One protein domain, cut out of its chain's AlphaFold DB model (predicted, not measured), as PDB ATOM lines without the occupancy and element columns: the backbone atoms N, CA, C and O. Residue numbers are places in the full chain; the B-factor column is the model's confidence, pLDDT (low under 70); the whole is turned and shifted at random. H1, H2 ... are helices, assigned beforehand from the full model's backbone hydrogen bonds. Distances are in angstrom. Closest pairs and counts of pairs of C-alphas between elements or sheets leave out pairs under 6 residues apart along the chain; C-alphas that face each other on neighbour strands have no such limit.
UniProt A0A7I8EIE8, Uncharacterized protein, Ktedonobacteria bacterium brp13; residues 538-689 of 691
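What this domain is: This is residues 538 to 689 of the 691 residues of an uncharacterized protein of Ktedonobacteria bacterium brp13 (UniProt A0A7I8EIE8). A cluster of crossed helices is gathered round H6, which lies nearest the middle: H3, H7 and H8 pack on H6, while H4 lies near it and has H2 and H5 packed on it. H9 leads away from this cluster towards H1, and residues 538 to 544, of which 539 to 544 belong to H1, stick out. The 152 printed residues include nine named helices, H1 to H9 in chain order, and no named strand; the class is all helix. The whole is compact, with a radius of gyration of the C-alphas of 14.8 A, and spans 42 by 36 by 28 A.

How they stand to each other: Begin with the hub, H4, residues 584 to 599. Look from Lys 591 to Ala 606 of H5, residues 606 to 615: these closest C-alphas are 5.5 A apart, and the helices touch at a steep tilt of 62 degrees, opposite ways. With residues 586 to 590 alone, H4 touches H2, residues 562 to 570, closest at Leu 586 and Phe 564, C-alphas 6.3 A apart; with the same residues it touches H3, residues 573 to 582, only at the corner, closest at Leu 586 and Ile 580, C-alphas 5.2 A apart. Its residues 594 to 599 touch H7, residues 643 to 657, closest at Phe 598 and Gly 644, C-alphas 4.9 A apart. H6, residues 618 to 632, forms a helical hairpin with H7 at a steep tilt of 44 degrees; the closest C-alphas, of Gly 624 and Cys 651, are 5.0 A apart. H6 also touches H3, with C-alphas 578 and 618 closest at 5.2 A, and H8, residues 661 to 670, about perpendicular at 87 degrees, with C-alphas 623 and 667 closest at 5.8 A. H9, residues 675 to 687, and H2 only just touch, only at their ends, with 3 pairs of C-alphas within 8 A, closest at Tyr 675 and Leu 568, 6.3 A. H1, residues 539 to 548, is close to H9 but not clearly touching: C-alphas 545 and 683 are 7.4 A apart. Every O i to N i+4 pair is within hydrogen-bond range in H1, H2, H6, H7, H8 and H9; the counts are 5 of 6 in H3, 10 of 12 in H4 and 4 of 6 in H5.

Where its parts are: Find C-alpha 539 at (-34.934, -42.689, -61.792), where H1 begins. H4 runs 22.3 A from C-alpha 584 at (4.601, -42.088, -57.653); H6 measures 20.8 A and H7 20.6 A. H9 runs 18.7 A to C-alpha 687 at (-31.994, -42.899, -45.568).

The domain as a whole: The farthest C-alphas, of Asp 538 and Asp 656, are 46.3 A apart. The printed part has no cut; the link from H1 to H2, residues 549 to 561, is long. Confidence is under 70 at residues 602 to 603 and 636 to 637.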
ATOM      1  N   ASP A 538     -37.007 -45.681 -58.523       85.00
ATOM      2  CA  ASP A 538     -37.311 -44.939 -59.743       85.00
ATOM      3  C   ASP A 538     -36.203 -43.904 -60.045       85.00
ATOM      4  O   ASP A 538     -35.511 -43.413 -59.145       85.00
ATOM      5  N   GLU A 539     -36.008 -43.585 -61.330       78.44
ATOM      6  CA  GLU A 539     -34.934 -42.689 -61.792       78.44
ATOM      7  C   GLU A 539     -34.985 -41.296 -61.138       78.44
ATOM      8  O   GLU A 539     -33.946 -40.651 -60.979       78.44
ATOM      9  N   GLN A 540     -36.172 -40.833 -60.731       78.56
ATOM     10  CA  GLN A 540     -36.362 -39.518 -60.127       78.56
ATOM     11  C   GLN A 540     -35.914 -39.514 -58.658       78.56
ATOM     12  O   GLN A 540     -35.095 -38.683 -58.267       78.56
ATOM     13  N   THR A 541     -36.351 -40.497 -57.873       82.19
ATOM     14  CA  THR A 541     -35.918 -40.738 -56.492       82.19
ATOM     15  C   THR A 541     -34.409 -40.981 -56.428       82.19
ATOM     16  O   THR A 541     -33.738 -40.542 -55.493       82.19
ATOM     17  N   LEU A 542     -33.848 -41.650 -57.439       78.00
ATOM     18  CA  LEU A 542     -32.409 -41.847 -57.572       78.00
ATOM     19  C   LEU A 542     -31.659 -40.522 -57.766       78.00
ATOM     20  O   LEU A 542     -30.661 -40.280 -57.088       78.00
ATOM     21  N   ALA A 543     -32.130 -39.659 -58.668       80.75
ATOM     22  CA  ALA A 543     -31.516 -38.357 -58.916       80.75
ATOM     23  C   ALA A 543     -31.603 -37.435 -57.688       80.75
ATOM     24  O   ALA A 543     -30.618 -36.779 -57.344       80.75
ATOM     25  N   GLU A 544     -32.742 -37.428 -56.991       83.62
ATOM     26  CA  GLU A 544     -32.933 -36.666 -55.752       83.62
ATOM     27  C   GLU A 544     -31.979 -37.141 -54.650       83.62
ATOM     28  O   GLU A 544     -31.289 -36.329 -54.037       83.62
ATOM     29  N   LYS A 545     -31.845 -38.458 -54.452       80.31
ATOM     30  CA  LYS A 545     -30.895 -39.023 -53.480       80.31
ATOM     31  C   LYS A 545     -29.440 -38.764 -53.857       80.31
ATOM     32  O   LYS A 545     -28.624 -38.479 -52.986       80.31
ATOM     33  N   LYS A 546     -29.101 -38.812 -55.148       80.81
ATOM     34  CA  LYS A 546     -27.760 -38.447 -55.630       80.81
ATOM     35  C   LYS A 546     -27.437 -36.975 -55.387       80.81
ATOM     36  O   LYS A 546     -26.300 -36.663 -55.058       80.81
ATOM     37  N   ALA A 547     -28.420 -36.079 -55.480       82.88
ATOM     38  CA  ALA A 547     -28.223 -34.662 -55.180       82.88
ATOM     39  C   ALA A 547     -27.925 -34.389 -53.690       82.88
ATOM     40  O   ALA A 547     -27.359 -33.347 -53.357       82.88
ATOM     41  N   GLU A 548     -28.277 -35.317 -52.794       82.69
ATOM     42  CA  GLU A 548     -27.982 -35.225 -51.358       82.69
ATOM     43  C   GLU A 548     -26.577 -35.708 -50.993       82.69
ATOM     44  O   GLU A 548     -26.072 -35.378 -49.915       82.69
ATOM     45  N   LEU A 549     -25.925 -36.462 -51.883       85.81
ATOM     46  CA  LEU A 549     -24.543 -36.866 -51.684       85.81
ATOM     47  C   LEU A 549     -23.633 -35.649 -51.781       85.81
ATOM     48  O   LEU A 549     -23.615 -34.903 -52.760       85.81
ATOM     49  N   LEU A 550     -22.826 -35.463 -50.743       88.56
ATOM     50  CA  LEU A 550     -21.850 -34.384 -50.726       88.56
ATOM     51  C   LEU A 550     -20.558 -34.757 -51.459       88.56
ATOM     52  O   LEU A 550     -19.762 -33.857 -51.743       88.56
ATOM     53  N   VAL A 551     -20.387 -36.045 -51.767       91.06
ATOM     54  CA  VAL A 551     -19.248 -36.636 -52.475       91.06
ATOM     55  C   VAL A 551     -19.698 -37.068 -53.881       91.06
ATOM     56  O   VAL A 551     -20.812 -37.578 -53.993       91.06
ATOM     57  N   PRO A 552     -18.877 -36.889 -54.937       89.81
ATOM     58  CA  PRO A 552     -19.248 -37.274 -56.300       89.81
ATOM     59  C   PRO A 552     -19.590 -38.763 -56.416       89.81
ATOM     60  O   PRO A 552     -18.847 -39.612 -55.916       89.81
ATOM     61  N   ASP A 553     -20.692 -39.084 -57.091       87.12
ATOM     62  CA  ASP A 553     -21.085 -40.462 -57.395       87.12
ATOM     63  C   ASP A 553     -20.195 -41.073 -58.487       87.12
ATOM     64  O   ASP A 553     -19.800 -42.236 -58.397       87.12
ATOM     65  N   GLU A 554     -19.821 -40.259 -59.473       87.38
ATOM     66  CA  GLU A 554     -18.853 -40.578 -60.512       87.38
ATOM     67  C   GLU A 554     -17.663 -39.620 -60.449       87.38
ATOM     68  O   GLU A 554     -17.810 -38.408 -60.309       87.38
ATOM     69  N   VAL A 555     -16.465 -40.187 -60.563       87.12
ATOM     70  CA  VAL A 555     -15.217 -39.427 -60.674       87.12
ATOM     71  C   VAL A 555     -14.930 -39.178 -62.149       87.12
ATOM     72  O   VAL A 555     -15.042 -40.105 -62.960       87.12
ATOM     73  N   ASP A 556     -14.556 -37.947 -62.515       87.75
ATOM     74  CA  ASP A 556     -14.319 -37.602 -63.918       87.75
ATOM     75  C   ASP A 556     -13.118 -38.374 -64.480       87.75
ATOM     76  O   ASP A 556     -11.954 -38.038 -64.261       87.75
ATOM     77  N   SER A 557     -13.414 -39.399 -65.281       87.31
ATOM     78  CA  SER A 557     -12.407 -40.247 -65.920       87.31
ATOM     79  C   SER A 557     -11.381 -39.487 -66.771       87.31
ATOM     80  O   SER A 557     -10.316 -40.034 -67.041       87.31
ATOM     81  N   LYS A 558     -11.668 -38.244 -67.185       90.69
ATOM     82  CA  LYS A 558     -10.739 -37.405 -67.955       90.69
ATOM     83  C   LYS A 558      -9.656 -36.757 -67.098       90.69
ATOM     84  O   LYS A 558      -8.614 -36.387 -67.636       90.69
ATOM     85  N   LEU A 559      -9.901 -36.586 -65.798       88.31
ATOM     86  CA  LEU A 559      -8.964 -35.938 -64.876       88.31
ATOM     87  C   LEU A 559      -7.902 -36.899 -64.331       88.31
ATOM     88  O   LEU A 559      -6.869 -36.443 -63.842       88.31
ATOM     89  N   HIS A 560      -8.139 -38.207 -64.445       91.81
ATOM     90  CA  HIS A 560      -7.306 -39.253 -63.853       91.81
ATOM     91  C   HIS A 560      -6.775 -40.208 -64.917       91.81
ATOM     92  O   HIS A 560      -7.389 -40.392 -65.969       91.81
ATOM     93  N   SER A 561      -5.640 -40.856 -64.649       93.19
ATOM     94  CA  SER A 561      -5.152 -41.911 -65.538       93.19
ATOM     95  C   SER A 561      -6.124 -43.096 -65.596       93.19
ATOM     96  O   SER A 561      -6.869 -43.376 -64.656       93.19
ATOM     97  N   GLU A 562      -6.096 -43.836 -66.707       92.56
ATOM     98  CA  GLU A 562      -6.872 -45.073 -66.859       92.56
ATOM     99  C   GLU A 562      -6.542 -46.087 -65.750       92.56
ATOM    100  O   GLU A 562      -7.448 -46.690 -65.182       92.56
ATOM    101  N   GLU A 563      -5.264 -46.185 -65.360       92.38
ATOM    102  CA  GLU A 563      -4.803 -47.035 -64.255       92.38
ATOM    103  C   GLU A 563      -5.453 -46.639 -62.917       92.38
ATOM    104  O   GLU A 563      -5.906 -47.503 -62.166       92.38
ATOM    105  N   PHE A 564      -5.549 -45.337 -62.623       94.88
ATOM    106  CA  PHE A 564      -6.200 -44.849 -61.409       94.88
ATOM    107  C   PHE A 564      -7.706 -45.132 -61.407       94.88
ATOM    108  O   PHE A 564      -8.235 -45.637 -60.417       94.88
ATOM    109  N   ASN A 565      -8.389 -44.858 -62.523       94.12
ATOM    110  CA  ASN A 565      -9.820 -45.129 -62.672       94.12
ATOM    111  C   ASN A 565     -10.139 -46.620 -62.498       94.12
ATOM    112  O   ASN A 565     -11.132 -46.979 -61.864       94.12
ATOM    113  N   ASP A 566      -9.279 -47.494 -63.019       91.75
ATOM    114  CA  ASP A 566      -9.410 -48.937 -62.854       91.75
ATOM    115  C   ASP A 566      -9.252 -49.368 -61.395       91.75
ATOM    116  O   ASP A 566     -10.038 -50.185 -60.911       91.75
ATOM    117  N   LEU A 567      -8.284 -48.801 -60.671       92.88
ATOM    118  CA  LEU A 567      -8.128 -49.063 -59.242       92.88
ATOM    119  C   LEU A 567      -9.338 -48.575 -58.445       92.88
ATOM    120  O   LEU A 567      -9.835 -49.315 -57.602       92.88
ATOM    121  N   LEU A 568      -9.833 -47.371 -58.732       93.19
ATOM    122  CA  LEU A 568     -10.973 -46.781 -58.032       93.19
ATOM    123  C   LEU A 568     -12.260 -47.606 -58.212       93.19
ATOM    124  O   LEU A 568     -13.039 -47.746 -57.271       93.19
ATOM    125  N   ARG A 569     -12.473 -48.163 -59.412       91.62
ATOM    126  CA  ARG A 569     -13.654 -48.977 -59.737       91.62
ATOM    127  C   ARG A 569     -13.556 -50.412 -59.230       91.62
ATOM    128  O   ARG A 569     -14.553 -50.960 -58.776       91.62
ATOM    129  N   LYS A 570     -12.387 -51.041 -59.373       91.75
ATOM    130  CA  LYS A 570     -12.236 -52.496 -59.197       91.75
ATOM    131  C   LYS A 570     -11.685 -52.890 -57.833       91.75
ATOM    132  O   LYS A 570     -11.788 -54.053 -57.463       91.75
ATOM    133  N   ARG A 571     -11.024 -51.982 -57.111       92.62
ATOM    134  CA  ARG A 571     -10.372 -52.302 -55.836       92.62
ATOM    135  C   ARG A 571     -11.104 -51.652 -54.678       92.62
ATOM    136  O   ARG A 571     -11.662 -50.563 -54.795       92.62
ATOM    137  N   ASN A 572     -11.058 -52.326 -53.537       95.44
ATOM    138  CA  ASN A 572     -11.543 -51.744 -52.301       95.44
ATOM    139  C   ASN A 572     -10.669 -50.567 -51.843       95.44
ATOM    140  O   ASN A 572      -9.514 -50.428 -52.253       95.44
ATOM    141  N   ILE A 573     -11.223 -49.712 -50.987       94.88
ATOM    142  CA  ILE A 573     -10.586 -48.466 -50.541       94.88
ATOM    143  C   ILE A 573      -9.234 -48.728 -49.862       94.88
ATOM    144  O   ILE A 573      -8.277 -47.980 -50.058       94.88
ATOM    145  N   LYS A 574      -9.103 -49.818 -49.105       94.25
ATOM    146  CA  LYS A 574      -7.836 -50.201 -48.470       94.25
ATOM    147  C   LYS A 574      -6.746 -50.494 -49.498       94.25
ATOM    148  O   LYS A 574      -5.628 -49.983 -49.392       94.25
ATOM    149  N   LEU A 575      -7.057 -51.329 -50.488       89.12
ATOM    150  CA  LEU A 575      -6.144 -51.688 -51.570       89.12
ATOM    151  C   LEU A 575      -5.855 -50.490 -52.474       89.12
ATOM    152  O   LEU A 575      -4.720 -50.338 -52.917       89.12
ATOM    153  N   LEU A 576      -6.843 -49.619 -52.691       91.81
ATOM    154  CA  LEU A 576      -6.697 -48.361 -53.414       91.81
ATOM    155  C   LEU A 576      -5.566 -47.519 -52.803       91.81
ATOM    156  O   LEU A 576      -4.563 -47.269 -53.471       91.81
ATOM    157  N   PHE A 577      -5.654 -47.165 -51.515       94.25
ATOM    158  CA  PHE A 577      -4.619 -46.355 -50.855       94.25
ATOM    159  C   PHE A 577      -3.261 -47.072 -50.761       94.25
ATOM    160  O   PHE A 577      -2.225 -46.442 -50.979       94.25
ATOM    161  N   ASN A 578      -3.241 -48.388 -50.517       93.19
ATOM    162  CA  ASN A 578      -1.998 -49.170 -50.495       93.19
ATOM    163  C   ASN A 578      -1.273 -49.174 -51.850       93.19
ATOM    164  O   ASN A 578      -0.055 -48.988 -51.907       93.19
ATOM    165  N   ASN A 579      -2.001 -49.375 -52.948       90.31
ATOM    166  CA  ASN A 579      -1.412 -49.430 -54.286       90.31
ATOM    167  C   ASN A 579      -0.944 -48.050 -54.744       90.31
ATOM    168  O   ASN A 579       0.156 -47.903 -55.278       90.31
ATOM    169  N   ILE A 580      -1.755 -47.027 -54.478       90.38
ATOM    170  CA  ILE A 580      -1.468 -45.657 -54.884       90.38
ATOM    171  C   ILE A 580      -0.238 -45.104 -54.170       90.38
ATOM    172  O   ILE A 580       0.628 -44.522 -54.821       90.38
ATOM    173  N   ILE A 581      -0.112 -45.278 -52.848       91.69
ATOM    174  CA  ILE A 581       1.042 -44.724 -52.124       91.69
ATOM    175  C   ILE A 581       2.347 -45.336 -52.628       91.69
ATOM    176  O   ILE A 581       3.365 -44.651 -52.684       91.69
ATOM    177  N   ASN A 582       2.350 -46.588 -53.071       89.62
ATOM    178  CA  ASN A 582       3.567 -47.205 -53.588       89.62
ATOM    179  C   ASN A 582       3.913 -46.785 -55.032       89.62
ATOM    180  O   ASN A 582       5.029 -47.041 -55.485       89.62
ATOM    181  N   ASN A 583       3.013 -46.089 -55.740       91.06
ATOM    182  CA  ASN A 583       3.202 -45.653 -57.124       91.06
ATOM    183  C   ASN A 583       3.214 -44.115 -57.243       91.06
ATOM    184  O   ASN A 583       2.192 -43.447 -57.119       91.06
ATOM    185  N   ILE A 584       4.386 -43.545 -57.552       87.06
ATOM    186  CA  ILE A 584       4.601 -42.088 -57.653       87.06
ATOM    187  C   ILE A 584       3.631 -41.420 -58.640       87.06
ATOM    188  O   ILE A 584       3.182 -40.304 -58.387       87.06
ATOM    189  N   THR A 585       3.304 -42.084 -59.751       85.94
ATOM    190  CA  THR A 585       2.391 -41.539 -60.764       85.94
ATOM    191  C   THR A 585       0.971 -41.457 -60.212       85.94
ATOM    192  O   THR A 585       0.349 -40.400 -60.276       85.94
ATOM    193  N   LEU A 586       0.503 -42.532 -59.574       93.12
ATOM    194  CA  LEU A 586      -0.844 -42.601 -59.006       93.12
ATOM    195  C   LEU A 586      -1.030 -41.670 -57.806       93.12
ATOM    196  O   LEU A 586      -2.143 -41.220 -57.554       93.12
ATOM    197  N   ARG A 587       0.042 -41.318 -57.082       92.75
ATOM    198  CA  ARG A 587      -0.033 -40.292 -56.029       92.75
ATOM    199  C   ARG A 587      -0.497 -38.942 -56.566       92.75
ATOM    200  O   ARG A 587      -1.114 -38.197 -55.813       92.75
ATOM    201  N   LYS A 588      -0.175 -38.596 -57.818       92.12
ATOM    202  CA  LYS A 588      -0.645 -37.346 -58.428       92.12
ATOM    203  C   LYS A 588      -2.156 -37.401 -58.647       92.12
ATOM    204  O   LYS A 588      -2.850 -36.487 -58.216       92.12
ATOM    205  N   ASP A 589      -2.646 -38.494 -59.218       93.25
ATOM    206  CA  ASP A 589      -4.077 -38.706 -59.463       93.25
ATOM    207  C   ASP A 589      -4.863 -38.763 -58.148       93.25
ATOM    208  O   ASP A 589      -5.893 -38.113 -58.012       93.25
ATOM    209  N   LEU A 590      -4.311 -39.400 -57.107       94.25
ATOM    210  CA  LEU A 590      -4.914 -39.394 -55.771       94.25
ATOM    211  C   LEU A 590      -5.089 -37.984 -55.212       94.25
ATOM    212  O   LEU A 590      -6.104 -37.700 -54.588       94.25
ATOM    213  N   LYS A 591      -4.119 -37.091 -55.422       91.88
ATOM    214  CA  LYS A 591      -4.208 -35.701 -54.949       91.88
ATOM    215  C   LYS A 591      -5.324 -34.952 -55.671       91.88
ATOM    216  O   LYS A 591      -6.084 -34.237 -55.024       91.88
ATOM    217  N   VAL A 592      -5.446 -35.154 -56.984       92.50
ATOM    218  CA  VAL A 592      -6.545 -34.589 -57.781       92.50
ATOM    219  C   VAL A 592      -7.886 -35.146 -57.301       92.50
ATOM    220  O   VAL A 592      -8.804 -34.369 -57.067       92.50
ATOM    221  N   PHE A 593      -7.972 -36.456 -57.063       94.12
ATOM    222  CA  PHE A 593      -9.182 -37.123 -56.586       94.12
ATOM    223  C   PHE A 593      -9.607 -36.622 -55.201       94.12
ATOM    224  O   PHE A 593     -10.770 -36.299 -54.990       94.12
ATOM    225  N   LEU A 594      -8.674 -36.493 -54.254       94.44
ATOM    226  CA  LEU A 594      -8.982 -35.976 -52.919       94.44
ATOM    227  C   LEU A 594      -9.435 -34.508 -52.963       94.44
ATOM    228  O   LEU A 594     -10.375 -34.146 -52.257       94.44
ATOM    229  N   ALA A 595      -8.821 -33.679 -53.812       92.75
ATOM    230  CA  ALA A 595      -9.249 -32.295 -54.018       92.75
ATOM    231  C   ALA A 595     -10.648 -32.209 -54.662       92.75
ATOM    232  O   ALA A 595     -11.469 -31.381 -54.261       92.75
ATOM    233  N   GLU A 596     -10.943 -33.086 -55.623       91.81
ATOM    234  CA  GLU A 596     -12.258 -33.208 -56.264       91.81
ATOM    235  C   GLU A 596     -13.336 -33.598 -55.242       91.81
ATOM    236  O   GLU A 596     -14.351 -32.911 -55.116       91.81
ATOM    237  N   VAL A 597     -13.066 -34.633 -54.441       93.00
ATOM    238  CA  VAL A 597     -13.977 -35.161 -53.416       93.00
ATOM    239  C   VAL A 597     -14.219 -34.162 -52.281       93.00
ATOM    240  O   VAL A 597     -15.357 -34.006 -51.840       93.00
ATOM    241  N   PHE A 598     -13.179 -33.482 -51.790       94.06
ATOM    242  CA  PHE A 598     -13.271 -32.711 -50.547       94.06
ATOM    243  C   PHE A 598     -13.321 -31.192 -50.709       94.06
ATOM    244  O   PHE A 598     -13.887 -30.524 -49.845       94.06
ATOM    245  N   ASP A 599     -12.763 -30.632 -51.781       90.38
ATOM    246  CA  ASP A 599     -12.729 -29.179 -51.985       90.38
ATOM    247  C   ASP A 599     -13.633 -28.718 -53.134       90.38
ATOM    248  O   ASP A 599     -13.855 -27.512 -53.269       90.38
ATOM    249  N   ARG A 600     -14.170 -29.646 -53.949       84.12
ATOM    250  CA  ARG A 600     -15.002 -29.367 -55.142       84.12
ATOM    251  C   ARG A 600     -14.363 -28.351 -56.099       84.12
ATOM    252  O   ARG A 600     -15.054 -27.630 -56.817       84.12
ATOM    253  N   LYS A 601     -13.034 -28.236 -56.070       73.00
ATOM    254  CA  LYS A 601     -12.252 -27.250 -56.821       73.00
ATOM    255  C   LYS A 601     -11.270 -27.966 -57.733       73.00
ATOM    256  O   LYS A 601     -10.598 -28.908 -57.321       73.00
ATOM    257  N   HIS A 602     -11.144 -27.474 -58.961       64.88
ATOM    258  CA  HIS A 602     -10.194 -28.013 -59.927       64.88
ATOM    259  C   HIS A 602      -8.743 -27.686 -59.544       64.88
ATOM    260  O   HIS A 602      -8.435 -26.532 -59.257       64.88
ATOM    261  N   VAL A 603      -7.890 -28.720 -59.599       64.56
ATOM    262  CA  VAL A 603      -6.417 -28.827 -59.763       64.56
ATOM    263  C   VAL A 603      -5.494 -27.845 -59.017       64.56
ATOM    264  O   VAL A 603      -4.487 -28.285 -58.476       64.56
ATOM    265  N   LYS A 604      -5.794 -26.546 -58.926       70.81
ATOM    266  CA  LYS A 604      -4.916 -25.518 -58.333       70.81
ATOM    267  C   LYS A 604      -4.624 -25.720 -56.838       70.81
ATOM    268  O   LYS A 604      -3.630 -25.203 -56.355       70.81
ATOM    269  N   ILE A 605      -5.466 -26.464 -56.114       72.00
ATOM    270  CA  ILE A 605      -5.256 -26.788 -54.686       72.00
ATOM    271  C   ILE A 605      -4.525 -28.130 -54.518       72.00
ATOM    272  O   ILE A 605      -4.078 -28.450 -53.422       72.00
ATOM    273  N   ALA A 606      -4.331 -28.909 -55.591       72.50
ATOM    274  CA  ALA A 606      -3.704 -30.229 -55.511       72.50
ATOM    275  C   ALA A 606      -2.302 -30.181 -54.882       72.50
ATOM    276  O   ALA A 606      -1.918 -31.151 -54.232       72.50
ATOM    277  N   ASP A 607      -1.586 -29.057 -54.998       78.06
ATOM    278  CA  ASP A 607      -0.262 -28.839 -54.403       78.06
ATOM    279  C   ASP A 607      -0.274 -28.894 -52.864       78.06
ATOM    280  O   ASP A 607       0.608 -29.510 -52.258       78.06
ATOM    281  N   ASP A 608      -1.326 -28.389 -52.213       79.00
ATOM    282  CA  ASP A 608      -1.475 -28.468 -50.752       79.00
ATOM    283  C   ASP A 608      -1.694 -29.912 -50.269       79.00
ATOM    284  O   ASP A 608      -1.288 -30.289 -49.161       79.00
ATOM    285  N   TRP A 609      -2.273 -30.756 -51.128       82.44
ATOM    286  CA  TRP A 609      -2.479 -32.180 -50.868       82.44
ATOM    287  C   TRP A 609      -1.181 -32.995 -50.960       82.44
ATOM    288  O   TRP A 609      -1.114 -34.084 -50.381       82.44
ATOM    289  N   PHE A 610      -0.114 -32.478 -51.599       78.44
ATOM    290  CA  PHE A 610       1.178 -33.181 -51.666       78.44
ATOM    291  C   PHE A 610       1.716 -33.472 -50.275       78.44
ATOM    292  O   PHE A 610       2.136 -34.592 -49.999       78.44
ATOM    293  N   LYS A 611       1.634 -32.490 -49.379       90.12
ATOM    294  CA  LYS A 611       2.250 -32.600 -48.064       90.12
ATOM    295  C   LYS A 611       1.653 -33.729 -47.227       90.12
ATOM    296  O   LYS A 611       2.396 -34.469 -46.599       90.12
ATOM    297  N   VAL A 612       0.329 -33.888 -47.217       93.56
ATOM    298  CA  VAL A 612      -0.315 -34.932 -46.402       93.56
ATOM    299  C   VAL A 612      -0.135 -36.317 -47.015       93.56
ATOM    300  O   VAL A 612       0.196 -37.248 -46.291       93.56
ATOM    301  N   VAL A 613      -0.272 -36.451 -48.337       94.44
ATOM    302  CA  VAL A 613      -0.077 -37.741 -49.023       94.44
ATOM    303  C   VAL A 613       1.364 -38.246 -48.898       94.44
ATOM    304  O   VAL A 613       1.579 -39.452 -48.831       94.44
ATOM    305  N   ASP A 614       2.350 -37.348 -48.858       93.06
ATOM    306  CA  ASP A 614       3.760 -37.731 -48.741       93.06
ATOM    307  C   ASP A 614       4.220 -37.938 -47.281       93.06
ATOM    308  O   ASP A 614       5.201 -38.644 -47.050       93.06
ATOM    309  N   GLU A 615       3.518 -37.367 -46.293       95.06
ATOM    310  CA  GLU A 615       3.839 -37.511 -44.863       95.06
ATOM    311  C   GLU A 615       3.084 -38.648 -44.147       95.06
ATOM    312  O   GLU A 615       3.470 -39.012 -43.032       95.06
ATOM    313  N   CYS A 616       2.005 -39.172 -44.733       96.31
ATOM    314  CA  CYS A 616       1.157 -40.204 -44.133       96.31
ATOM    315  C   CYS A 616       1.281 -41.553 -44.853       96.31
ATOM    316  O   CYS A 616       1.525 -41.615 -46.057       96.31
ATOM    317  N   ASP A 617       1.096 -42.647 -44.113       96.62
ATOM    318  CA  ASP A 617       1.010 -43.993 -44.690       96.62
ATOM    319  C   ASP A 617      -0.405 -44.315 -45.220       96.62
ATOM    320  O   ASP A 617      -1.347 -43.528 -45.095       96.62
ATOM    321  N   ALA A 618      -0.555 -45.482 -45.853       96.44
ATOM    322  CA  ALA A 618      -1.803 -45.874 -46.512       96.44
ATOM    323  C   ALA A 618      -2.952 -46.085 -45.528       96.44
ATOM    324  O   ALA A 618      -4.097 -45.765 -45.846       96.44
ATOM    325  N   GLU A 619      -2.646 -46.586 -44.335       96.94
ATOM    326  CA  GLU A 619      -3.631 -46.819 -43.287       96.94
ATOM    327  C   GLU A 619      -4.153 -45.487 -42.735       96.94
ATOM    328  O   GLU A 619      -5.362 -45.294 -42.613       96.94
ATOM    329  N   GLN A 620      -3.258 -44.523 -42.507       97.62
ATOM    330  CA  GLN A 620      -3.588 -43.172 -42.060       97.62
ATOM    331  C   GLN A 620      -4.455 -42.423 -43.075       97.62
ATOM    332  O   GLN A 620      -5.461 -41.822 -42.687       97.62
ATOM    333  N   LEU A 621      -4.096 -42.466 -44.365       97.44
ATOM    334  CA  LEU A 621      -4.886 -41.823 -45.422       97.44
ATOM    335  C   LEU A 621      -6.258 -42.489 -45.585       97.44
ATOM    336  O   LEU A 621      -7.262 -41.787 -45.686       97.44
ATOM    337  N   CYS A 622      -6.319 -43.824 -45.556       97.69
ATOM    338  CA  CYS A 622      -7.569 -44.582 -45.649       97.69
ATOM    339  C   CYS A 622      -8.516 -44.253 -44.483       97.69
ATOM    340  O   CYS A 622      -9.679 -43.903 -44.694       97.69
ATOM    341  N   ALA A 623      -8.010 -44.281 -43.248       97.75
ATOM    342  CA  ALA A 623      -8.791 -43.937 -42.067       97.75
ATOM    343  C   ALA A 623      -9.252 -42.472 -42.080       97.75
ATOM    344  O   ALA A 623     -10.414 -42.188 -41.784       97.75
ATOM    345  N   GLY A 624      -8.368 -41.542 -42.463       97.69
ATOM    346  CA  GLY A 624      -8.709 -40.129 -42.619       97.69
ATOM    347  C   GLY A 624      -9.787 -39.901 -43.680       97.69
ATOM    348  O   GLY A 624     -10.703 -39.106 -43.458       97.69
ATOM    349  N   PHE A 625      -9.723 -40.632 -44.796       97.69
ATOM    350  CA  PHE A 625     -10.704 -40.572 -45.879       97.69
ATOM    351  C   PHE A 625     -12.075 -41.045 -45.397       97.69
ATOM    352  O   PHE A 625     -13.043 -40.291 -45.479       97.69
ATOM    353  N   ILE A 626     -12.141 -42.243 -44.807       97.19
ATOM    354  CA  ILE A 626     -13.381 -42.840 -44.292       97.19
ATOM    355  C   ILE A 626     -14.014 -41.952 -43.213       97.19
ATOM    356  O   ILE A 626     -15.208 -41.662 -43.281       97.19
ATOM    357  N   ASP A 627     -13.228 -41.473 -42.243       96.19
ATOM    358  CA  ASP A 627     -13.722 -40.580 -41.189       96.19
ATOM    359  C   ASP A 627     -14.301 -39.283 -41.766       96.19
ATOM    360  O   ASP A 627     -15.363 -38.837 -41.332       96.19
ATOM    361  N   THR A 628     -13.620 -38.685 -42.746       96.31
ATOM    362  CA  THR A 628     -14.064 -37.430 -43.366       96.31
ATOM    363  C   THR A 628     -15.346 -37.641 -44.157       96.31
ATOM    364  O   THR A 628     -16.290 -36.879 -43.983       96.31
ATOM    365  N   VAL A 629     -15.416 -38.689 -44.979       95.06
ATOM    366  CA  VAL A 629     -16.586 -38.990 -45.812       95.06
ATOM    367  C   VAL A 629     -17.815 -39.337 -44.963       95.06
ATOM    368  O   VAL A 629     -18.918 -38.877 -45.262       95.06
ATOM    369  N   ILE A 630     -17.644 -40.096 -43.878       93.31
ATOM    370  CA  ILE A 630     -18.742 -40.410 -42.950       93.31
ATOM    371  C   ILE A 630     -19.210 -39.156 -42.224       93.31
ATOM    372  O   ILE A 630     -20.414 -38.959 -42.074       93.31
ATOM    373  N   LEU A 631     -18.281 -38.311 -41.766       92.50
ATOM    374  CA  LEU A 631     -18.633 -37.084 -41.059       92.50
ATOM    375  C   LEU A 631     -19.292 -36.060 -41.991       92.50
ATOM    376  O   LEU A 631     -20.212 -35.368 -41.565       92.50
ATOM    377  N   LEU A 632     -18.885 -36.015 -43.262       92.38
ATOM    378  CA  LEU A 632     -19.522 -35.194 -44.288       92.38
ATOM    379  C   LEU A 632     -21.011 -35.539 -44.416       92.38
ATOM    380  O   LEU A 632     -21.840 -34.643 -44.486       92.38
ATOM    381  N   HIS A 633     -21.343 -36.827 -44.342       89.00
ATOM    382  CA  HIS A 633     -22.716 -37.328 -44.376       89.00
ATOM    383  C   HIS A 633     -23.306 -37.588 -42.982       89.00
ATOM    384  O   HIS A 633     -24.317 -38.278 -42.861       89.00
ATOM    385  N   SER A 634     -22.686 -37.111 -41.897       85.81
ATOM    386  CA  SER A 634     -23.189 -37.308 -40.532       85.81
ATOM    387  C   SER A 634     -24.311 -36.308 -40.225       85.81
ATOM    388  O   SER A 634     -24.222 -35.157 -40.639       85.81
ATOM    389  N   PRO A 635     -25.361 -36.685 -39.471       71.50
ATOM    390  CA  PRO A 635     -26.561 -35.869 -39.304       71.50
ATOM    391  C   PRO A 635     -26.487 -34.997 -38.039       71.50
ATOM    392  O   PRO A 635     -27.282 -34.085 -37.850       71.50
ATOM    393  N   THR A 636     -25.561 -35.313 -37.130       67.38
ATOM    394  CA  THR A 636     -25.485 -34.800 -35.758       67.38
ATOM    395  C   THR A 636     -24.598 -33.570 -35.637       67.38
ATOM    396  O   THR A 636     -24.563 -32.930 -34.590       67.38
ATOM    397  N   SER A 637     -23.878 -33.222 -36.698       59.81
ATOM    398  CA  SER A 637     -22.968 -32.089 -36.738       59.81
ATOM    399  C   SER A 637     -23.377 -31.154 -37.857       59.81
ATOM    400  O   SER A 637     -23.787 -31.603 -38.926       59.81
ATOM    401  N   LYS A 638     -23.200 -29.848 -37.634       79.69
ATOM    402  CA  LYS A 638     -23.112 -28.896 -38.745       79.69
ATOM    403  C   LYS A 638     -22.197 -29.507 -39.820       79.69
ATOM    404  O   LYS A 638     -21.143 -30.034 -39.440       79.69
ATOM    405  N   PRO A 639     -22.595 -29.487 -41.104       79.06
ATOM    406  CA  PRO A 639     -21.776 -30.045 -42.169       79.06
ATOM    407  C   PRO A 639     -20.374 -29.446 -42.083       79.06
ATOM    408  O   PRO A 639     -20.212 -28.266 -41.758       79.06
ATOM    409  N   ILE A 640     -19.357 -30.275 -42.313       91.88
ATOM    410  CA  ILE A 640     -17.968 -29.824 -42.259       91.88
ATOM    411  C   ILE A 640     -17.795 -28.732 -43.318       91.88
ATOM    412  O   ILE A 640     -17.848 -29.014 -44.510       91.88
ATOM    413  N   GLU A 641     -17.561 -27.491 -42.893       91.31
ATOM    414  CA  GLU A 641     -17.429 -26.358 -43.823       91.31
ATOM    415  C   GLU A 641     -16.209 -26.496 -44.749       91.31
ATOM    416  O   GLU A 641     -16.205 -25.979 -45.863       91.31
ATOM    417  N   LYS A 642     -15.157 -27.180 -44.279       93.50
ATOM    418  CA  LYS A 642     -13.891 -27.386 -44.999       93.50
ATOM    419  C   LYS A 642     -13.474 -28.860 -44.938       93.50
ATOM    420  O   LYS A 642     -12.622 -29.203 -44.112       93.50
ATOM    421  N   PRO A 643     -14.057 -29.733 -45.780       94.25
ATOM    422  CA  PRO A 643     -13.791 -31.169 -45.744       94.25
ATOM    423  C   PRO A 643     -12.308 -31.479 -45.958       94.25
ATOM    424  O   PRO A 643     -11.743 -32.272 -45.208       94.25
ATOM    425  N   GLY A 644     -11.644 -30.782 -46.890       94.12
ATOM    426  CA  GLY A 644     -10.218 -30.982 -47.157       94.12
ATOM    427  C   GLY A 644      -9.325 -30.605 -45.975       94.12
ATOM    428  O   GLY A 644      -8.410 -31.339 -45.593       94.12
ATOM    429  N   GLY A 645      -9.652 -29.499 -45.300       94.44
ATOM    430  CA  GLY A 645      -8.984 -29.096 -44.062       94.44
ATOM    431  C   GLY A 645      -9.177 -30.109 -42.929       94.44
ATOM    432  O   GLY A 645      -8.218 -30.432 -42.223       94.44
ATOM    433  N   PHE A 646     -10.394 -30.643 -42.782       95.88
ATOM    434  CA  PHE A 646     -10.696 -31.677 -41.794       95.88
ATOM    435  C   PHE A 646      -9.930 -32.970 -42.079       95.88
ATOM    436  O   PHE A 646      -9.264 -33.475 -41.175       95.88
ATOM    437  N   PHE A 647      -9.942 -33.457 -43.323       96.44
ATOM    438  CA  PHE A 647      -9.174 -34.630 -43.744       96.44
ATOM    439  C   PHE A 647      -7.687 -34.479 -43.411       96.44
ATOM    440  O   PHE A 647      -7.100 -35.350 -42.765       96.44
ATOM    441  N   ASN A 648      -7.085 -33.345 -43.781       95.56
ATOM    442  CA  ASN A 648      -5.671 -33.072 -43.530       95.56
ATOM    443  C   ASN A 648      -5.352 -33.062 -42.029       95.56
ATOM    444  O   ASN A 648      -4.364 -33.654 -41.588       95.56
ATOM    445  N   SER A 649      -6.206 -32.420 -41.225       96.25
ATOM    446  CA  SER A 649      -6.081 -32.424 -39.765       96.25
ATOM    447  C   SER A 649      -6.233 -33.833 -39.190       96.25
ATOM    448  O   SER A 649      -5.508 -34.204 -38.262       96.25
ATOM    449  N   ARG A 650      -7.156 -34.633 -39.733       97.06
ATOM    450  CA  ARG A 650      -7.434 -35.989 -39.264       97.06
ATOM    451  C   ARG A 650      -6.272 -36.930 -39.558       97.06
ATOM    452  O   ARG A 650      -5.822 -37.596 -38.632       97.06
ATOM    453  N   CYS A 651      -5.725 -36.910 -40.773       97.31
ATOM    454  CA  CYS A 651      -4.554 -37.707 -41.147       97.31
ATOM    455  C   CYS A 651      -3.344 -37.387 -40.259       97.31
ATOM    456  O   CYS A 651      -2.722 -38.296 -39.714       97.31
ATOM    457  N   ARG A 652      -3.061 -36.095 -40.023       96.50
ATOM    458  CA  ARG A 652      -1.979 -35.672 -39.114       96.50
ATOM    459  C   ARG A 652      -2.212 -36.138 -37.680       96.50
ATOM    460  O   ARG A 652      -1.287 -36.623 -37.046       96.50
ATOM    461  N   THR A 653      -3.448 -36.042 -37.190       97.44
ATOM    462  CA  THR A 653      -3.793 -36.530 -35.847       97.44
ATOM    463  C   THR A 653      -3.553 -38.036 -35.744       97.44
ATOM    464  O   THR A 653      -2.875 -38.468 -34.825       97.44
ATOM    465  N   ILE A 654      -4.036 -38.828 -36.708       97.94
ATOM    466  CA  ILE A 654      -3.849 -40.289 -36.729       97.94
ATOM    467  C   ILE A 654      -2.360 -40.650 -36.795       97.94
ATOM    468  O   ILE A 654      -1.915 -41.541 -36.077       97.94
ATOM    469  N   ARG A 655      -1.570 -39.934 -37.600       97.06
ATOM    470  CA  ARG A 655      -0.114 -40.110 -37.662       97.06
ATOM    471  C   ARG A 655       0.558 -39.837 -36.313       97.06
ATOM    472  O   ARG A 655       1.427 -40.596 -35.896       97.06
ATOM    473  N   ASP A 656       0.168 -38.756 -35.643       97.50
ATOM    474  CA  ASP A 656       0.837 -38.289 -34.427       97.50
ATOM    475  C   ASP A 656       0.379 -39.060 -33.170       97.50
ATOM    476  O   ASP A 656       1.169 -39.254 -32.243       97.50
ATOM    477  N   THR A 657      -0.880 -39.515 -33.119       97.75
ATOM    478  CA  THR A 657      -1.477 -40.180 -31.942       97.75
ATOM    479  C   THR A 657      -1.762 -41.671 -32.127       97.75
ATOM    480  O   THR A 657      -2.152 -42.330 -31.165       97.75
ATOM    481  N   GLY A 658      -1.589 -42.209 -33.335       97.31
ATOM    482  CA  GLY A 658      -2.075 -43.534 -33.719       97.31
ATOM    483  C   GLY A 658      -3.562 -43.534 -34.094       97.31
ATOM    484  O   GLY A 658      -4.271 -42.540 -33.906       97.31
ATOM    485  N   LEU A 659      -4.030 -44.663 -34.635       97.56
ATOM    486  CA  LEU A 659      -5.407 -44.853 -35.096       97.56
ATOM    487  C   LEU A 659      -6.389 -44.955 -33.914       97.56
ATOM    488  O   LEU A 659      -6.307 -45.913 -33.143       97.56
ATOM    489  N   PRO A 660      -7.340 -44.010 -33.764       97.44
ATOM    490  CA  PRO A 660      -8.350 -44.089 -32.712       97.44
ATOM    491  C   PRO A 660      -9.230 -45.332 -32.872       97.44
ATOM    492  O   PRO A 660      -9.546 -45.727 -33.994       97.44
ATOM    493  N   GLU A 661      -9.690 -45.912 -31.761       97.56
ATOM    494  CA  GLU A 661     -10.479 -47.155 -31.774       97.56
ATOM    495  C   GLU A 661     -11.751 -47.038 -32.635       97.56
ATOM    496  O   GLU A 661     -12.061 -47.935 -33.420       97.56
ATOM    497  N   ASP A 662     -12.451 -45.905 -32.566       95.50
ATOM    498  CA  ASP A 662     -13.646 -45.667 -33.383       95.50
ATOM    499  C   ASP A 662     -13.328 -45.583 -34.880       95.50
ATOM    500  O   ASP A 662     -14.095 -46.078 -35.709       95.50
ATOM    501  N   SER A 663     -12.188 -44.986 -35.237       96.19
ATOM    502  CA  SER A 663     -11.710 -44.941 -36.624       96.19
ATOM    503  C   SER A 663     -11.307 -46.328 -37.106       96.19
ATOM    504  O   SER A 663     -11.618 -46.682 -38.235       96.19
ATOM    505  N   SER A 664     -10.697 -47.142 -36.241       96.75
ATOM    506  CA  SER A 664     -10.381 -48.541 -36.533       96.75
ATOM    507  C   SER A 664     -11.643 -49.362 -36.827       96.75
ATOM    508  O   SER A 664     -11.710 -50.043 -37.849       96.75
ATOM    509  N   LYS A 665     -12.703 -49.219 -36.016       97.06
ATOM    510  CA  LYS A 665     -14.004 -49.879 -36.253       97.06
ATOM    511  C   LYS A 665     -14.641 -49.453 -37.577       97.06
ATOM    512  O   LYS A 665     -15.154 -50.295 -38.312       97.06
ATOM    513  N   ARG A 666     -14.600 -48.155 -37.902       95.94
ATOM    514  CA  ARG A 666     -15.098 -47.649 -39.192       95.94
ATOM    515  C   ARG A 666     -14.255 -48.163 -40.356       95.94
ATOM    516  O   ARG A 666     -14.816 -48.636 -41.336       95.94
ATOM    517  N   MET A 667     -12.933 -48.148 -40.232       96.44
ATOM    518  CA  MET A 667     -12.033 -48.667 -41.259       96.44
ATOM    519  C   MET A 667     -12.277 -50.161 -41.508       96.44
ATOM    520  O   MET A 667     -12.436 -50.557 -42.653       96.44
ATOM    521  N   ALA A 668     -12.423 -50.976 -40.461       95.88
ATOM    522  CA  ALA A 668     -12.747 -52.398 -40.599       95.88
ATOM    523  C   ALA A 668     -14.080 -52.647 -41.329       95.88
ATOM    524  O   ALA A 668     -14.216 -53.645 -42.030       95.88
ATOM    525  N   ARG A 669     -15.055 -51.739 -41.186       96.12
ATOM    526  CA  ARG A 669     -16.360 -51.836 -41.853       96.12
ATOM    527  C   ARG A 669     -16.338 -51.355 -43.305       96.12
ATOM    528  O   ARG A 669     -16.984 -51.967 -44.144       96.12
ATOM    529  N   PHE A 670     -15.664 -50.241 -43.587       97.00
ATOM    530  CA  PHE A 670     -15.799 -49.533 -44.867       97.00
ATOM    531  C   PHE A 670     -14.598 -49.692 -45.802       97.00
ATOM    532  O   PHE A 670     -14.738 -49.462 -46.996       97.00
ATOM    533  N   ALA A 671     -13.420 -50.079 -45.303       96.31
ATOM    534  CA  ALA A 671     -12.211 -50.114 -46.128       96.31
ATOM    535  C   ALA A 671     -12.194 -51.270 -47.144       96.31
ATOM    536  O   ALA A 671     -11.471 -51.191 -48.135       96.31
ATOM    537  N   GLU A 672     -12.991 -52.315 -46.911       96.50
ATOM    538  CA  GLU A 672     -13.140 -53.451 -47.831       96.50
ATOM    539  C   GLU A 672     -14.192 -53.199 -48.928       96.50
ATOM    540  O   GLU A 672     -14.321 -54.009 -49.839       96.50
ATOM    541  N   LEU A 673     -14.890 -52.059 -48.895       96.25
ATOM    542  CA  LEU A 673     -15.804 -51.644 -49.959       96.25
ATOM    543  C   LEU A 673     -15.039 -50.968 -51.101       96.25
ATOM    544  O   LEU A 673     -14.059 -50.253 -50.873       96.25
ATOM    545  N   THR A 674     -15.513 -51.146 -52.329       95.50
ATOM    546  CA  THR A 674     -15.158 -50.278 -53.462       95.50
ATOM    547  C   THR A 674     -15.698 -48.862 -53.250       95.50
ATOM    548  O   THR A 674     -16.575 -48.627 -52.415       95.50
ATOM    549  N   TYR A 675     -15.201 -47.890 -54.018       94.81
ATOM    550  CA  TYR A 675     -15.688 -46.511 -53.916       94.81
ATOM    551  C   TYR A 675     -17.201 -46.408 -54.179       94.81
ATOM    552  O   TYR A 675     -17.922 -45.774 -53.412       94.81
ATOM    553  N   SER A 676     -17.705 -47.100 -55.206       92.38
ATOM    554  CA  SER A 676     -19.137 -47.138 -55.527       92.38
ATOM    555  C   SER A 676     -19.979 -47.778 -54.422       92.38
ATOM    556  O   SER A 676     -21.059 -47.286 -54.107       92.38
ATOM    557  N   GLU A 677     -19.490 -48.854 -53.801       94.38
ATOM    558  CA  GLU A 677     -20.184 -49.503 -52.683       94.38
ATOM    559  C   GLU A 677     -20.188 -48.629 -51.430       94.38
ATOM    560  O   GLU A 677     -21.200 -48.565 -50.733       94.38
ATOM    561  N   LEU A 678     -19.092 -47.910 -51.164       95.12
ATOM    562  CA  LEU A 678     -19.043 -46.933 -50.084       95.12
ATOM    563  C   LEU A 678     -20.106 -45.847 -50.285       95.12
ATOM    564  O   LEU A 678     -20.830 -45.536 -49.342       95.12
ATOM    565  N   VAL A 679     -20.228 -45.291 -51.494       92.88
ATOM    566  CA  VAL A 679     -21.249 -44.277 -51.813       92.88
ATOM    567  C   VAL A 679     -22.663 -44.812 -51.553       92.88
ATOM    568  O   VAL A 679     -23.471 -44.131 -50.919       92.88
ATOM    569  N   VAL A 680     -22.947 -46.055 -51.955       92.25
ATOM    570  CA  VAL A 680     -24.234 -46.719 -51.679       92.25
ATOM    571  C   VAL A 680     -24.475 -46.894 -50.177       92.25
ATOM    572  O   VAL A 680     -25.566 -46.605 -49.687       92.25
ATOM    573  N   GLU A 681     -23.478 -47.337 -49.415       94.25
ATOM    574  CA  GLU A 681     -23.616 -47.479 -47.961       94.25
ATOM    575  C   GLU A 681     -23.839 -46.132 -47.261       94.25
ATOM    576  O   GLU A 681     -24.622 -46.049 -46.314       94.25
ATOM    577  N   LEU A 682     -23.217 -45.053 -47.741       89.94
ATOM    578  CA  LEU A 682     -23.447 -43.705 -47.214       89.94
ATOM    579  C   LEU A 682     -24.874 -43.224 -47.482       89.94
ATOM    580  O   LEU A 682     -25.475 -42.613 -46.596       89.94
ATOM    581  N   LEU A 683     -25.441 -43.539 -48.649       88.06
ATOM    582  CA  LEU A 683     -26.847 -43.258 -48.946       88.06
ATOM    583  C   LEU A 683     -27.783 -43.994 -47.995       88.06
ATOM    584  O   LEU A 683     -28.652 -43.361 -47.399       88.06
ATOM    585  N   LYS A 684     -27.563 -45.293 -47.762       90.19
ATOM    586  CA  LYS A 684     -28.358 -46.064 -46.791       90.19
ATOM    587  C   LYS A 684     -28.291 -45.454 -45.396       90.19
ATOM    588  O   LYS A 684     -29.304 -45.365 -44.705       90.19
ATOM    589  N   ILE A 685     -27.106 -45.002 -44.983       86.69
ATOM    590  CA  ILE A 685     -26.915 -44.306 -43.706       86.69
ATOM    591  C   ILE A 685     -27.719 -43.000 -43.670       86.69
ATOM    592  O   ILE A 685     -28.261 -42.667 -42.620       86.69
ATOM    593  N   CYS A 686     -27.821 -42.266 -44.781       83.25
ATOM    594  CA  CYS A 686     -28.653 -41.063 -44.877       83.25
ATOM    595  C   CYS A 686     -30.158 -41.390 -44.839       83.25
ATOM    596  O   CYS A 686     -30.916 -40.692 -44.170       83.25
ATOM    597  N   GLU A 687     -30.591 -42.467 -45.497       85.31
ATOM    598  CA  GLU A 687     -31.994 -42.899 -45.568       85.31
ATOM    599  C   GLU A 687     -32.539 -43.415 -44.239       85.31
ATOM    600  O   GLU A 687     -33.610 -42.988 -43.813       85.31
ATOM    601  N   GLN A 688     -31.777 -44.270 -43.547       84.19
ATOM    602  CA  GLN A 688     -32.126 -44.799 -42.220       84.19
ATOM    603  C   GLN A 688     -32.334 -43.707 -41.164       84.19
ATOM    604  O   GLN A 688     -32.765 -44.001 -40.057       84.19
ATOM    605  N   ARG A 689     -31.971 -42.461 -41.482       72.38
ATOM    606  CA  ARG A 689     -32.124 -41.299 -40.607       72.38
ATOM    607  C   ARG A 689     -33.310 -40.413 -40.967       72.38
ATOM    608  O   ARG A 689     -33.664 -39.558 -40.164       72.38
TER     609      ARG A 689